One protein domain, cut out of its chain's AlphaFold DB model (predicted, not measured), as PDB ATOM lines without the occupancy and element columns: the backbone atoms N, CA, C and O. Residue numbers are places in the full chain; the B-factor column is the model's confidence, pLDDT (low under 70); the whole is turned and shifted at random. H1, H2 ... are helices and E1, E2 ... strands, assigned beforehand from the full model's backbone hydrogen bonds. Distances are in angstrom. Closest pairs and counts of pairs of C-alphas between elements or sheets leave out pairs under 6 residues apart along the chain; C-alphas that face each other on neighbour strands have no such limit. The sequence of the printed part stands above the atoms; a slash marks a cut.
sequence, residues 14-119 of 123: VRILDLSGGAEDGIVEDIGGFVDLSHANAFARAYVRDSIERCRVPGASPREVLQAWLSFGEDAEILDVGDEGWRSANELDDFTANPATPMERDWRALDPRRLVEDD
ATOM      1  N   VAL A  14     141.718 183.070 178.033       97.50
ATOM      2  CA  VAL A  14     140.268 183.224 177.939       97.50
ATOM      3  C   VAL A  14     139.629 181.929 178.414       97.50
ATOM      4  O   VAL A  14     139.874 180.870 177.842       97.50
ATOM      5  N   ARG A  15     138.813 182.015 179.458       97.25
ATOM      6  CA  ARG A  15     137.985 180.922 179.950       97.25
ATOM      7  C   ARG A  15     136.634 180.953 179.265       97.25
ATOM      8  O   ARG A  15     135.963 181.983 179.275       97.25
ATOM      9  N   ILE A  16     136.229 179.813 178.725       97.88
ATOM     10  CA  ILE A  16     134.892 179.578 178.195       97.88
ATOM     11  C   ILE A  16     134.032 178.947 179.286       97.88
ATOM     12  O   ILE A  16     134.431 177.963 179.917       97.88
ATOM     13  N   LEU A  17     132.849 179.517 179.497       97.62
ATOM     14  CA  LEU A  17     131.897 179.108 180.520       97.62
ATOM     15  C   LEU A  17     130.611 178.593 179.874       97.62
ATOM     16  O   LEU A  17     130.012 179.285 179.059       97.62
ATOM     17  N   ASP A  18     130.153 177.413 180.270       96.50
ATOM     18  CA  ASP A  18     128.832 176.898 179.918       96.50
ATOM     19  C   ASP A  18     127.767 177.570 180.794       96.50
ATOM     20  O   ASP A  18     127.857 177.562 182.024       96.50
ATOM     21  N   LEU A  19     126.732 178.128 180.162       94.81
ATOM     22  CA  LEU A  19     125.601 178.730 180.875       94.81
ATOM     23  C   LEU A  19     124.461 177.730 181.110       94.81
ATOM     24  O   LEU A  19     123.575 177.986 181.925       94.81
ATOM     25  N   SER A  20     124.473 176.589 180.413       87.62
ATOM     26  CA  SER A  20     123.385 175.607 180.439       87.62
ATOM     27  C   SER A  20     123.331 174.761 181.719       87.62
ATOM     28  O   SER A  20     122.301 174.147 182.016       87.62
ATOM     29  N   GLY A  21     124.418 174.739 182.497       80.81
ATOM     30  CA  GLY A  21     124.586 173.860 183.654       80.81
ATOM     31  C   GLY A  21     124.936 172.420 183.262       80.81
ATOM     32  O   GLY A  21     124.736 171.504 184.059       80.81
ATOM     33  N   GLY A  22     125.411 172.208 182.032       78.44
ATOM     34  CA  GLY A  22     125.829 170.905 181.518       78.44
ATOM     35  C   GLY A  22     127.245 170.505 181.945       78.44
ATOM     36  O   GLY A  22     127.547 169.311 181.995       78.44
ATOM     37  N   ALA A  23     128.097 171.479 182.275       79.88
ATOM     38  CA  ALA A  23     129.451 171.253 182.783       79.88
ATOM     39  C   ALA A  23     129.482 171.245 184.323       79.88
ATOM     40  O   ALA A  23     128.844 172.081 184.960       79.88
ATOM     41  N   GLU A  24     130.254 170.324 184.919       73.19
ATOM     42  CA  GLU A  24     130.274 170.060 186.374       73.19
ATOM     43  C   GLU A  24     130.640 171.307 187.210       73.19
ATOM     44  O   GLU A  24     130.035 171.543 188.254       73.19
ATOM     45  N   ASP A  25     131.529 172.161 186.688       85.75
ATOM     46  CA  ASP A  25     131.924 173.453 187.279       85.75
ATOM     47  C   ASP A  25     131.523 174.664 186.414       85.75
ATOM     48  O   ASP A  25     131.952 175.789 186.667       85.75
ATOM     49  N   GLY A  26     130.742 174.451 185.348       89.81
ATOM     50  CA  GLY A  26     130.429 175.489 184.358       89.81
ATOM     51  C   GLY A  26     131.618 175.912 183.486       89.81
ATOM     52  O   GLY A  26     131.462 176.786 182.646       89.81
ATOM     53  N   ILE A  27     132.799 175.310 183.650       94.56
ATOM     54  CA  ILE A  27     133.997 175.604 182.851       94.56
ATOM     55  C   ILE A  27     134.067 174.623 181.679       94.56
ATOM     56  O   ILE A  27     134.048 173.410 181.887       94.56
ATOM     57  N   VAL A  28     134.175 175.150 180.459       95.12
ATOM     58  CA  VAL A  28     134.333 174.355 179.232       95.12
ATOM     59  C   VAL A  28     135.810 174.183 178.888       95.12
ATOM     60  O   VAL A  28     136.274 173.062 178.696       95.12
ATOM     61  N   GLU A  29     136.556 175.287 178.809       94.56
ATOM     62  CA  GLU A  29     137.959 175.298 178.383       94.56
ATOM     63  C   GLU A  29     138.656 176.589 178.844       94.56
ATOM     64  O   GLU A  29     138.033 177.648 178.871       94.56
ATOM     65  N   ASP A  30     139.958 176.507 179.138       95.88
ATOM     66  CA  ASP A  30     140.846 177.667 179.264       95.88
ATOM     67  C   ASP A  30     141.767 177.723 178.036       95.88
ATOM     68  O   ASP A  30     142.628 176.860 177.854       95.88
ATOM     69  N   ILE A  31     141.600 178.746 177.201       95.62
ATOM     70  CA  ILE A  31     142.368 178.948 175.969       95.62
ATOM     71  C   ILE A  31     143.511 179.923 176.266       95.62
ATOM     72  O   ILE A  31     143.275 181.021 176.768       95.62
ATOM     73  N   GLY A  32     144.750 179.524 175.971       94.25
ATOM     74  CA  GLY A  32     145.954 180.357 176.102       94.25
ATOM     75  C   GLY A  32     146.579 180.721 174.752       94.25
ATOM     76  O   GLY A  32     146.048 180.361 173.704       94.25
ATOM     77  N   GLY A  33     147.718 181.421 174.782       92.06
ATOM     78  CA  GLY A  33     148.489 181.776 173.579       92.06
ATOM     79  C   GLY A  33     148.115 183.123 172.951       92.06
ATOM     80  O   GLY A  33     148.569 183.453 171.857       92.06
ATOM     81  N   PHE A  34     147.297 183.939 173.620       93.56
ATOM     82  CA  PHE A  34     146.940 185.264 173.115       93.56
ATOM     83  C   PHE A  34     148.124 186.231 173.203       93.56
ATOM     84  O   PHE A  34     148.648 186.482 174.282       93.56
ATOM     85  N   VAL A  35     148.493 186.829 172.066       91.88
ATOM     86  CA  VAL A  35     149.588 187.815 171.934       91.88
ATOM     87  C   VAL A  35     149.539 188.935 172.986       91.88
ATOM     88  O   VAL A  35     150.565 189.284 173.569       91.88
ATOM     89  N   ASP A  36     148.356 189.491 173.249       93.19
ATOM     90  CA  ASP A  36     148.142 190.548 174.238       93.19
ATOM     91  C   ASP A  36     146.686 190.571 174.748       93.19
ATOM     92  O   ASP A  36     145.820 189.835 174.265       93.19
ATOM     93  N   LEU A  37     146.400 191.437 175.727       94.81
ATOM     94  CA  LEU A  37     145.054 191.604 176.286       94.81
ATOM     95  C   LEU A  37     144.023 192.065 175.241       94.81
ATOM     96  O   LEU A  37     142.860 191.678 175.321       94.81
ATOM     97  N   SER A  38     144.417 192.882 174.260       96.19
ATOM     98  CA  SER A  38     143.500 193.351 173.211       96.19
ATOM     99  C   SER A  38     143.071 192.196 172.313       96.19
ATOM    100  O   SER A  38     141.897 192.105 171.962       96.19
ATOM    101  N   HIS A  39     143.997 191.289 171.996       96.50
ATOM    102  CA  HIS A  39     143.704 190.055 171.279       96.50
ATOM    103  C   HIS A  39     142.749 189.152 172.080       96.50
ATOM    104  O   HIS A  39     141.705 188.763 171.555       96.50
ATOM    105  N   ALA A  40     143.036 188.900 173.364       97.38
ATOM    106  CA  ALA A  40     142.160 188.109 174.236       97.38
ATOM    107  C   ALA A  40     140.750 188.721 174.367       97.38
ATOM    108  O   ALA A  40     139.747 188.019 174.245       97.38
ATOM    109  N   ASN A  41     140.659 190.044 174.540       97.56
ATOM    110  CA  ASN A  41     139.391 190.772 174.598       97.56
ATOM    111  C   ASN A  41     138.610 190.681 173.278       97.56
ATOM    112  O   ASN A  41     137.397 190.469 173.293       97.56
ATOM    113  N   ALA A  42     139.287 190.829 172.135       97.69
ATOM    114  CA  ALA A  42     138.658 190.712 170.823       97.69
ATOM    115  C   ALA A  42     138.110 189.297 170.588       97.69
ATOM    116  O   ALA A  42     136.973 189.154 170.134       97.69
ATOM    117  N   PHE A  43     138.881 188.269 170.957       98.19
ATOM    118  CA  PHE A  43     138.448 186.877 170.894       98.19
ATOM    119  C   PHE A  43     137.229 186.624 171.782       98.19
ATOM    120  O   PHE A  43     136.213 186.147 171.281       98.19
ATOM    121  N   ALA A  44     137.287 186.994 173.068       98.19
ATOM    122  CA  ALA A  44     136.188 186.778 174.012       98.19
ATOM    123  C   ALA A  44     134.892 187.445 173.524       98.19
ATOM    124  O   ALA A  44     133.833 186.814 173.476       98.19
ATOM    125  N   ARG A  45     134.991 188.693 173.049       98.44
ATOM    126  CA  ARG A  45     133.856 189.429 172.484       98.44
ATOM    127  C   ARG A  45     133.266 188.737 171.252       98.44
ATOM    128  O   ARG A  45     132.047 188.580 171.169       98.44
ATOM    129  N   ALA A  46     134.105 188.325 170.298       98.50
ATOM    130  CA  ALA A  46     133.657 187.639 169.082       98.50
ATOM    131  C   ALA A  46     133.055 186.257 169.383       98.50
ATOM    132  O   ALA A  46     132.080 185.850 168.747       98.50
ATOM    133  N   TYR A  47     133.598 185.554 170.380       98.56
ATOM    134  CA  TYR A  47     133.109 184.257 170.829       98.56
ATOM    135  C   TYR A  47     131.696 184.374 171.407       98.56
ATOM    136  O   TYR A  47     130.778 183.688 170.955       98.56
ATOM    137  N   VAL A  48     131.484 185.307 172.342       98.44
ATOM    138  CA  VAL A  48     130.159 185.553 172.934       98.44
ATOM    139  C   VAL A  48     129.161 186.025 171.876       98.44
ATOM    140  O   VAL A  48     128.014 185.575 171.878       98.44
ATOM    141  N   ARG A  49     129.586 186.863 170.917       98.31
ATOM    142  CA  ARG A  49     128.751 187.236 169.760       98.31
ATOM    143  C   ARG A  49     128.289 186.008 168.980       98.31
ATOM    144  O   ARG A  49     127.097 185.876 168.719       98.31
ATOM    145  N   ASP A  50     129.198 185.101 168.627       98.62
ATOM    146  CA  ASP A  50     128.853 183.856 167.926       98.62
ATOM    147  C   ASP A  50     127.903 182.979 168.745       98.62
ATOM    148  O   ASP A  50     126.926 182.461 168.200       98.62
ATOM    149  N   SER A  51     128.161 182.852 170.047       98.44
ATOM    150  CA  SER A  51     127.347 182.065 170.973       98.44
ATOM    151  C   SER A  51     125.907 182.584 171.058       98.44
ATOM    152  O   SER A  51     124.959 181.828 170.833       98.44
ATOM    153  N   ILE A  52     125.720 183.895 171.249       98.44
ATOM    154  CA  ILE A  52     124.397 184.542 171.250       98.44
ATOM    155  C   ILE A  52     123.678 184.325 169.914       98.44
ATOM    156  O   ILE A  52     122.491 183.988 169.894       98.44
ATOM    157  N   GLU A  53     124.375 184.478 168.786       98.25
ATOM    158  CA  GLU A  53     123.755 184.309 167.470       98.25
ATOM    159  C   GLU A  53     123.347 182.863 167.168       98.25
ATOM    160  O   GLU A  53     122.395 182.651 166.418       98.25
ATOM    161  N   ARG A  54     124.001 181.853 167.759       97.81
ATOM    162  CA  ARG A  54     123.536 180.455 167.675       97.81
ATOM    163  C   ARG A  54     122.221 180.236 168.429       97.81
ATOM    164  O   ARG A  54     121.443 179.367 168.043       97.81
ATOM    165  N   CYS A  55     121.954 181.033 169.461       98.00
ATOM    166  CA  CYS A  55     120.710 181.004 170.231       98.00
ATOM    167  C   CYS A  55     119.594 181.870 169.619       98.00
ATOM    168  O   CYS A  55     118.440 181.789 170.052       98.00
ATOM    169  N   ARG A  56     119.900 182.704 168.618       98.00
ATOM    170  CA  ARG A  56     118.924 183.591 167.980       98.00
ATOM    171  C   ARG A  56     118.075 182.833 166.961       98.00
ATOM    172  O   ARG A  56     118.576 182.312 165.968       98.00
ATOM    173  N   VAL A  57     116.758 182.865 167.152       96.75
ATOM    174  CA  VAL A  57     115.789 182.389 166.152       96.75
ATOM    175  C   VAL A  57     115.150 183.564 165.398       96.75
ATOM    176  O   VAL A  57     115.026 184.657 165.961       96.75
ATOM    177  N   PRO A  58     114.730 183.385 164.129       95.56
ATOM    178  CA  PRO A  58     114.089 184.451 163.362       95.56
ATOM    179  C   PRO A  58     112.868 185.034 164.085       95.56
ATOM    180  O   PRO A  58     111.947 184.306 164.448       95.56
ATOM    181  N   GLY A  59     112.854 186.355 164.267       95.69
ATOM    182  CA  GLY A  59     111.750 187.074 164.912       95.69
ATOM    183  C   GLY A  59     111.762 187.075 166.444       95.69
ATOM    184  O   GLY A  59     110.854 187.660 167.028       95.69
ATOM    185  N   ALA A  60     112.765 186.472 167.095       97.50
ATOM    186  CA  ALA A  60     112.913 186.546 168.547       97.50
ATOM    187  C   ALA A  60     113.125 187.990 169.026       97.50
ATOM    188  O   ALA A  60     113.893 188.756 168.437       97.50
ATOM    189  N   SER A  61     112.479 188.342 170.133       98.38
ATOM    190  CA  SER A  61     112.762 189.575 170.865       98.38
ATOM    191  C   SER A  61     114.126 189.506 171.573       98.38
ATOM    192  O   SER A  61     114.606 188.409 171.872       98.38
ATOM    193  N   PRO A  62     114.738 190.652 171.938       98.31
ATOM    194  CA  PRO A  62     116.022 190.664 172.651       98.31
ATOM    195  C   PRO A  62     115.984 189.843 173.946       98.31
ATOM    196  O   PRO A  62     116.906 189.096 174.264       98.31
ATOM    197  N   ARG A  63     114.854 189.899 174.664       98.12
ATOM    198  CA  ARG A  63     114.634 189.103 175.875       98.12
ATOM    199  C   ARG A  63     114.634 187.602 175.588       98.12
ATOM    200  O   ARG A  63     115.199 186.853 176.375       98.12
ATOM    201  N   GLU A  64     113.992 187.154 174.513       98.50
ATOM    202  CA  GLU A  64     113.971 185.731 174.145       98.50
ATOM    203  C   GLU A  64     115.363 185.234 173.758       98.50
ATOM    204  O   GLU A  64     115.760 184.157 174.193       98.50
ATOM    205  N   VAL A  65     116.131 186.048 173.029       98.56
ATOM    206  CA  VAL A  65     117.528 185.743 172.685       98.56
ATOM    207  C   VAL A  65     118.382 185.619 173.943       98.56
ATOM    208  O   VAL A  65     119.090 184.629 174.102       98.56
ATOM    209  N   LEU A  66     118.260 186.570 174.872       97.88
ATOM    210  CA  LEU A  66     118.965 186.523 176.151       97.88
ATOM    211  C   LEU A  66     118.620 185.262 176.951       97.88
ATOM    212  O   LEU A  66     119.508 184.602 177.476       97.88
ATOM    213  N   GLN A  67     117.334 184.917 177.060       97.62
ATOM    214  CA  GLN A  67     116.915 183.721 177.796       97.62
ATOM    215  C   GLN A  67     117.424 182.436 177.139       97.62
ATOM    216  O   GLN A  67     117.843 181.524 177.846       97.62
ATOM    217  N   ALA A  68     117.417 182.369 175.806       98.12
ATOM    218  CA  ALA A  68     117.969 181.234 175.080       98.12
ATOM    219  C   ALA A  68     119.483 181.108 175.302       98.12
ATOM    220  O   ALA A  68     119.954 180.019 175.615       98.12
ATOM    221  N   TRP A  69     120.231 182.212 175.221       98.06
ATOM    222  CA  TRP A  69     121.673 182.213 175.479       98.06
ATOM    223  C   TRP A  69     122.008 181.831 176.926       98.06
ATOM    224  O   TRP A  69     122.849 180.972 177.143       98.06
ATOM    225  N   LEU A  70     121.274 182.333 177.921       96.25
ATOM    226  CA  LEU A  70     121.453 181.907 179.317       96.25
ATOM    227  C   LEU A  70     121.097 180.431 179.567       96.25
ATOM    228  O   LEU A  70     121.474 179.897 180.600       96.25
ATOM    229  N   SER A  71     120.339 179.789 178.673       96.12
ATOM    230  CA  SER A  71     119.912 178.391 178.838       96.12
ATOM    231  C   SER A  71     120.776 177.395 178.064       96.12
ATOM    232  O   SER A  71     120.787 176.216 178.404       96.12
ATOM    233  N   PHE A  72     121.437 177.836 176.992       95.88
ATOM    234  CA  PHE A  72     122.108 176.950 176.028       95.88
ATOM    235  C   PHE A  72     123.435 177.495 175.498       95.88
ATOM    236  O   PHE A  72     124.087 176.830 174.697       95.88
ATOM    237  N   GLY A  73     123.770 178.730 175.845       96.88
ATOM    238  CA  GLY A  73     124.930 179.430 175.340       96.88
ATOM    239  C   GLY A  73     126.159 179.242 176.212       96.88
ATOM    240  O   GLY A  73     126.157 178.570 177.242       96.88
ATOM    241  N   GLU A  74     127.205 179.908 175.763       98.25
ATOM    242  CA  GLU A  74     128.525 179.923 176.370       98.25
ATOM    243  C   GLU A  74     128.950 181.386 176.543       98.25
ATOM    244  O   GLU A  74     128.691 182.218 175.662       98.25
ATOM    245  N   ASP A  75     129.578 181.696 177.673       98.06
ATOM    246  CA  ASP A  75     130.206 182.987 177.953       98.06
ATOM    247  C   ASP A  75     131.735 182.881 177.876       98.06
ATOM    248  O   ASP A  75     132.290 181.780 177.846       98.06
ATOM    249  N   ALA A  76     132.422 184.021 177.835       98.06
ATOM    250  CA  ALA A  76     133.876 184.086 177.839       98.06
ATOM    251  C   ALA A  76     134.391 185.181 178.784       98.06
ATOM    252  O   ALA A  76     133.931 186.324 178.738       98.06
ATOM    253  N   GLU A  77     135.398 184.849 179.591       96.00
ATOM    254  CA  GLU A  77     136.067 185.786 180.499       96.00
ATOM    255  C   GLU A  77     137.592 185.678 180.405       96.00
ATOM    256  O   GLU A  77     138.141 184.607 180.162       96.00
ATOM    257  N   ILE A  78     138.296 186.791 180.605       96.75
ATOM    258  CA  ILE A  78     139.759 186.799 180.623       96.75
ATOM    259  C   ILE A  78     140.220 186.548 182.066       96.75
ATOM    260  O   ILE A  78     139.790 187.239 182.994       96.75
ATOM    261  N   LEU A  79     141.105 185.571 182.263       94.94
ATOM    262  CA  LEU A  79     141.624 185.199 183.581       94.94
ATOM    263  C   LEU A  79     142.737 186.142 184.044       94.94
ATOM    264  O   LEU A  79     143.591 186.527 183.255       94.94
ATOM    265  N   ASP A  80     142.765 186.438 185.347       90.00
ATOM    266  CA  ASP A  80     143.848 187.165 186.035       90.00
ATOM    267  C   ASP A  80     144.050 188.644 185.617       90.00
ATOM    268  O   ASP A  80     145.110 189.218 185.860       90.00
ATOM    269  N   VAL A  81     143.025 189.304 185.051       88.31
ATOM    270  CA  VAL A  81     143.125 190.691 184.519       88.31
ATOM    271  C   VAL A  81     142.259 191.738 185.229       88.31
ATOM    272  O   VAL A  81     142.177 192.891 184.804       88.31
ATOM    273  N   GLY A  82     141.581 191.350 186.311       86.50
ATOM    274  CA  GLY A  82     140.729 192.257 187.085       86.50
ATOM    275  C   GLY A  82     139.635 192.917 186.236       86.50
ATOM    276  O   GLY A  82     138.840 192.230 185.595       86.50
ATOM    277  N   ASP A  83     139.566 194.251 186.266       87.88
ATOM    278  CA  ASP A  83     138.567 195.061 185.548       87.88
ATOM    279  C   ASP A  83     139.010 195.523 184.150       87.88
ATOM    280  O   ASP A  83     138.237 196.172 183.450       87.88
ATOM    281  N   GLU A  84     140.234 195.194 183.727       90.31
ATOM    282  CA  GLU A  84     140.732 195.517 182.380       90.31
ATOM    283  C   GLU A  84     140.244 194.508 181.326       90.31
ATOM    284  O   GLU A  84     140.238 194.791 180.124       90.31
ATOM    285  N   GLY A  85     139.810 193.332 181.783       93.56
ATOM    286  CA  GLY A  85     139.213 192.301 180.949       93.56
ATOM    287  C   GLY A  85     137.836 192.702 180.444       93.56
ATOM    288  O   GLY A  85     136.994 193.220 181.184       93.56
ATOM    289  N   TRP A  86     137.590 192.412 179.174       96.50
ATOM    290  CA  TRP A  86     136.256 192.489 178.611       96.50
ATOM    291  C   TRP A  86     135.300 191.523 179.335       96.50
ATOM    292  O   TRP A  86     135.689 190.428 179.739       96.50
ATOM    293  N   ARG A  87     134.040 191.938 179.502       96.12
ATOM    294  CA  ARG A  87     132.970 191.137 180.115       96.12
ATOM    295  C   ARG A  87     131.698 191.267 179.283       96.12
ATOM    296  O   ARG A  87     131.289 192.387 178.968       96.12
ATOM    297  N   SER A  88     131.034 190.145 179.015       95.75
ATOM    298  CA  SER A  88     129.781 190.072 178.246       95.75
ATOM    299  C   SER A  88     128.689 191.006 178.769       95.75
ATOM    300  O   SER A  88     128.013 191.677 177.987       95.75
ATOM    301  N   ALA A  89     128.578 191.138 180.094       94.50
ATOM    302  CA  ALA A  89     127.611 192.002 180.769       94.50
ATOM    303  C   ALA A  89     127.648 193.475 180.314       94.50
ATOM    304  O   ALA A  89     126.636 194.165 180.425       94.50
ATOM    305  N   ASN A  90     128.780 193.953 179.784       94.31
ATOM    306  CA  ASN A  90     128.929 195.334 179.322       94.31
ATOM    307  C   ASN A  90     128.193 195.610 178.000       94.31
ATOM    308  O   ASN A  90     127.833 196.756 177.741       94.31
ATOM    309  N   GLU A  91     127.976 194.591 177.163       96.94
ATOM    310  CA  GLU A  91     127.426 194.740 175.802       96.94
ATOM    311  C   GLU A  91     126.188 193.867 175.544       96.94
ATOM    312  O   GLU A  91     125.627 193.875 174.451       96.94
ATOM    313  N   LEU A  92     125.719 193.127 176.551       95.31
ATOM    314  CA  LEU A  92     124.679 192.112 176.383       95.31
ATOM    315  C   LEU A  92     123.339 192.663 175.854       95.31
ATOM    316  O   LEU A  92     122.658 191.996 175.071       95.31
ATOM    317  N   ASP A  93     122.960 193.883 176.249       96.94
ATOM    318  CA  ASP A  93     121.757 194.557 175.732       96.94
ATOM    319  C   ASP A  93     121.861 194.805 174.219       96.94
ATOM    320  O   ASP A  93     120.976 194.406 173.462       96.94
ATOM    321  N   ASP A  94     122.995 195.345 173.762       97.81
ATOM    322  CA  ASP A  94     123.261 195.560 172.339       97.81
ATOM    323  C   ASP A  94     123.299 194.233 171.577       97.81
ATOM    324  O   ASP A  94     122.640 194.082 170.548       97.81
ATOM    325  N   PHE A  95     124.005 193.237 172.113       98.12
ATOM    326  CA  PHE A  95     124.180 191.963 171.427       98.12
ATOM    327  C   PHE A  95     122.859 191.234 171.236       98.12
ATOM    328  O   PHE A  95     122.625 190.637 170.189       98.12
ATOM    329  N   THR A  96     121.964 191.296 172.217       98.12
ATOM    330  CA  THR A  96     120.648 190.659 172.117       98.12
ATOM    331  C   THR A  96     119.697 191.455 171.220       98.12
ATOM    332  O   THR A  96     118.885 190.846 170.514       98.12
ATOM    333  N   ALA A  97     119.832 192.782 171.162       97.88
ATOM    334  CA  ALA A  97     119.035 193.653 170.302       97.88
ATOM    335  C   ALA A  97     119.433 193.597 168.820       97.88
ATOM    336  O   ALA A  97     118.558 193.600 167.951       97.88
ATOM    337  N   ASN A  98     120.732 193.511 168.533       97.75
ATOM    338  CA  ASN A  98     121.286 193.680 167.195       97.75
ATOM    339  C   ASN A  98     121.999 192.401 166.724       97.75
ATOM    340  O   ASN A  98     123.036 192.041 167.294       97.75
ATOM    341  N   PRO A  99     121.497 191.726 165.667       97.56
ATOM    342  CA  PRO A  99     122.161 190.557 165.093       97.56
ATOM    343  C   PRO A  99     123.599 190.867 164.673       97.56
ATOM    344  O   PRO A  99     123.852 191.895 164.042       97.56
ATOM    345  N   ALA A 100     124.532 189.971 164.994       97.44
ATOM    346  CA  ALA A 100     125.926 190.119 164.588       97.44
ATOM    347  C   ALA A 100     126.114 189.849 163.087       97.44
ATOM    348  O   ALA A 100     125.543 188.917 162.513       97.44
ATOM    349  N   THR A 101     126.977 190.632 162.447       97.62
ATOM    350  CA  THR A 101     127.501 190.315 161.115       97.62
ATOM    351  C   THR A 101     128.457 189.116 161.174       97.62
ATOM    352  O   THR A 101     128.992 188.813 162.243       97.62
ATOM    353  N   PRO A 102     128.742 188.441 160.040       97.00
ATOM    354  CA  PRO A 102     129.703 187.336 160.009       97.00
ATOM    355  C   PRO A 102     131.080 187.701 160.576       97.00
ATOM    356  O   PRO A 102     131.682 186.886 161.260       97.00
ATOM    357  N   MET A 103     131.544 188.930 160.341       96.44
ATOM    358  CA  MET A 103     132.853 189.405 160.797       96.44
ATOM    359  C   MET A 103     132.900 189.638 162.314       96.44
ATOM    360  O   MET A 103     133.914 189.384 162.947       96.44
ATOM    361  N   GLU A 104     131.800 190.089 162.924       97.56
ATOM    362  CA  GLU A 104     131.737 190.340 164.373       97.56
ATOM    363  C   GLU A 104     131.708 189.065 165.220       97.56
ATOM    364  O   GLU A 104     131.990 189.125 166.415       97.56
ATOM    365  N   ARG A 105     131.337 187.934 164.615       97.44
ATOM    366  CA  ARG A 105     131.277 186.614 165.258       97.44
ATOM    367  C   ARG A 105     132.413 185.685 164.825       97.44
ATOM    368  O   ARG A 105     132.402 184.506 165.173       97.44
ATOM    369  N   ASP A 106     133.371 186.184 164.043       97.00
ATOM    370  CA  ASP A 106     134.482 185.383 163.529       97.00
ATOM    371  C   ASP A 106     135.606 185.240 164.564       97.00
ATOM    372  O   ASP A 106     136.725 185.715 164.392       97.00
ATOM    373  N   TRP A 107     135.299 184.571 165.674       97.56
ATOM    374  CA  TRP A 107     136.291 184.270 166.709       97.56
ATOM    375  C   TRP A 107     137.365 183.296 166.223       97.56
ATOM    376  O   TRP A 107     138.453 183.266 166.784       97.56
ATOM    377  N   ARG A 108     137.091 182.508 165.172       95.81
ATOM    378  CA  ARG A 108     138.055 181.547 164.619       95.81
ATOM    379  C   ARG A 108     139.243 182.250 163.977       95.81
ATOM    380  O   ARG A 108     140.347 181.735 164.084       95.81
ATOM    381  N   ALA A 109     139.031 183.410 163.358       95.12
ATOM    382  CA  ALA A 109     140.116 184.246 162.847       95.12
ATOM    383  C   ALA A 109     140.995 184.859 163.959       95.12
ATOM    384  O   ALA A 109     142.083 185.349 163.675       95.12
ATOM    385  N   LEU A 110     140.521 184.838 165.209       95.75
ATOM    386  CA  LEU A 110     141.209 185.350 166.399       95.75
ATOM    387  C   LEU A 110     141.674 184.218 167.326       95.75
ATOM    388  O   LEU A 110     142.065 184.469 168.460       95.75
ATOM    389  N   ASP A 111     141.545 182.959 166.909       95.38
ATOM    390  CA  ASP A 111     141.892 181.827 167.759       95.38
ATOM    391  C   ASP A 111     143.414 181.614 167.726       95.38
ATOM    392  O   ASP A 111     143.943 181.258 166.668       95.38
ATOM    393  N   PRO A 112     144.135 181.790 168.848       91.88
ATOM    394  CA  PRO A 112     145.587 181.637 168.873       91.88
ATOM    395  C   PRO A 112     146.029 180.220 168.500       91.88
ATOM    396  O   PRO A 112     147.125 180.046 167.982       91.88
ATOM    397  N   ARG A 113     145.162 179.214 168.675       89.12
ATOM    398  CA  ARG A 113     145.455 177.827 168.294       89.12
ATOM    399  C   ARG A 113     145.598 177.661 166.781       89.12
ATOM    400  O   ARG A 113     146.344 176.794 166.361       89.12
ATOM    401  N   ARG A 114     144.929 178.503 165.982       85.44
ATOM    402  CA  ARG A 114     145.100 178.529 164.518       85.44
ATOM    403  C   ARG A 114     146.378 179.234 164.087       85.44
ATOM    404  O   ARG A 114     146.991 178.824 163.118       85.44
ATOM    405  N   LEU A 115     146.761 180.293 164.797       68.12
ATOM    406  CA  LEU A 115     147.941 181.088 164.451       68.12
ATOM    407  C   LEU A 115     149.245 180.307 164.657       68.12
ATOM    408  O   LEU A 115     150.214 180.574 163.962       68.12
ATOM    409  N   VAL A 116     149.257 179.347 165.587       61.41
ATOM    410  CA  VAL A 116     150.394 178.433 165.784       61.41
ATOM    411  C   VAL A 116     150.510 177.440 164.623       61.41
ATOM    412  O   VAL A 116     151.612 177.201 164.150       61.41
ATOM    413  N   GLU A 117     149.385 176.928 164.108       57.53
ATOM    414  CA  GLU A 117     149.380 175.993 162.972       57.53
ATOM    415  C   GLU A 117     149.911 176.633 161.670       57.53
ATOM    416  O   GLU A 117     150.520 175.934 160.868       57.53
ATOM    417  N   ASP A 118     149.719 177.943 161.459       54.88
ATOM    418  CA  ASP A 118     150.203 178.662 160.263       54.88
ATOM    419  C   ASP A 118     151.719 179.002 160.299       54.88
ATOM    420  O   ASP A 118     152.290 179.304 159.251       54.88
ATOM    421  N   ASP A 119     152.385 178.963 161.464       50.97
ATOM    422  CA  ASP A 119     153.819 179.311 161.621       50.97
ATOM    423  C   ASP A 119     154.755 178.081 161.490       50.97
ATOM    424  O   ASP A 119     155.972 178.227 161.385       50.97
TER     425      ASP A 119
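What this domain is: This is residues 14 to 119 of the 123 residues of an uncharacterized protein of Gluconacetobacter sacchari (UniProt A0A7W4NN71). One long helix, H1, runs through the middle of the domain and packs along one face of a small three-stranded sheet, mainly over its edge strand E3. H2 and H3 pack on each other and on the last part of H1, the short H4 packs on H1 on its side away from the sheet, and H5 lies out past the other end of H1 with the last printed residues. The printed part has 106 residues, with named elements in the order E1, E2, H1, H2, E3, H3, H4, H5; the sheet, in the order E2, E1, E3, is antiparallel. The class is mixed, helices and strands; the whole is compact, with a radius of gyration of the C-alphas of 13.8 A and spans of 43 by 31 by 26 A.

Where its parts are: E1, residues 14 to 18, begins at C-alpha 14 (140.268, 183.224, 177.939) and is 13.2 A long. E2 is residues 27 to 31. H1, residues 37 to 55, is 27.2 A long and ends at C-alpha 55 (120.710, 181.004, 170.231). H2, residues 62 to 72, is 15.4 A long; E3, residues 74 to 79, is 15.9 A. H3 is residues 92 to 97, H4 residues 107 to 110. H5, residues 112 to 117, ends at C-alpha 117 (149.380, 175.993, 162.972).

How they stand to each other: E1 and E2 form a hairpin, with N 16 and O 29 2.8 A apart, within hydrogen-bond range. E1 and E3 are antiparallel neighbours, with N 15 and O 77 at 2.8 A. H1 is on the sheet at a height of 8.1 A, along the strands, at 5 degrees to E3 on the local plane; their closest C-alphas, Ala 44 and Ala 76, are 5.2 A apart. This gives two layers, a helix on one face of a sheet. E2, H1, H2 and E3 form a split strand-helix-strand unit, two strands running the same way with E1 between them, and its crossover is right-handed. With residues 51 to 55 alone H1 touches H2, about perpendicular at 81 degrees, the closest C-alphas being Cys 55 and Trp 69, 5.5 A. H2 touches H3 at a steep tilt of 60 degrees, opposite ways; the closest C-alphas, Pro 62 and Thr 96, are 4.7 A apart. H1 touches H4, closest at the C-alphas of Ala 46 and Trp 107, 4.9 A. H1 and H5 are apart. Every O i to N i+4 pair is within hydrogen-bond range in H1, H2 and H3, and 1 of 2 in H5; H4 is too short for such a pair.

The domain as a whole: The C-alphas farthest apart, Ser 61 and Asp 119, are 43.3 A apart. The printed part has no cut. The link from E3 to H3, residues 80 to 91, is long. Mean pLDDT of the printed part is 93.4; residues 115 to 119 are under 70.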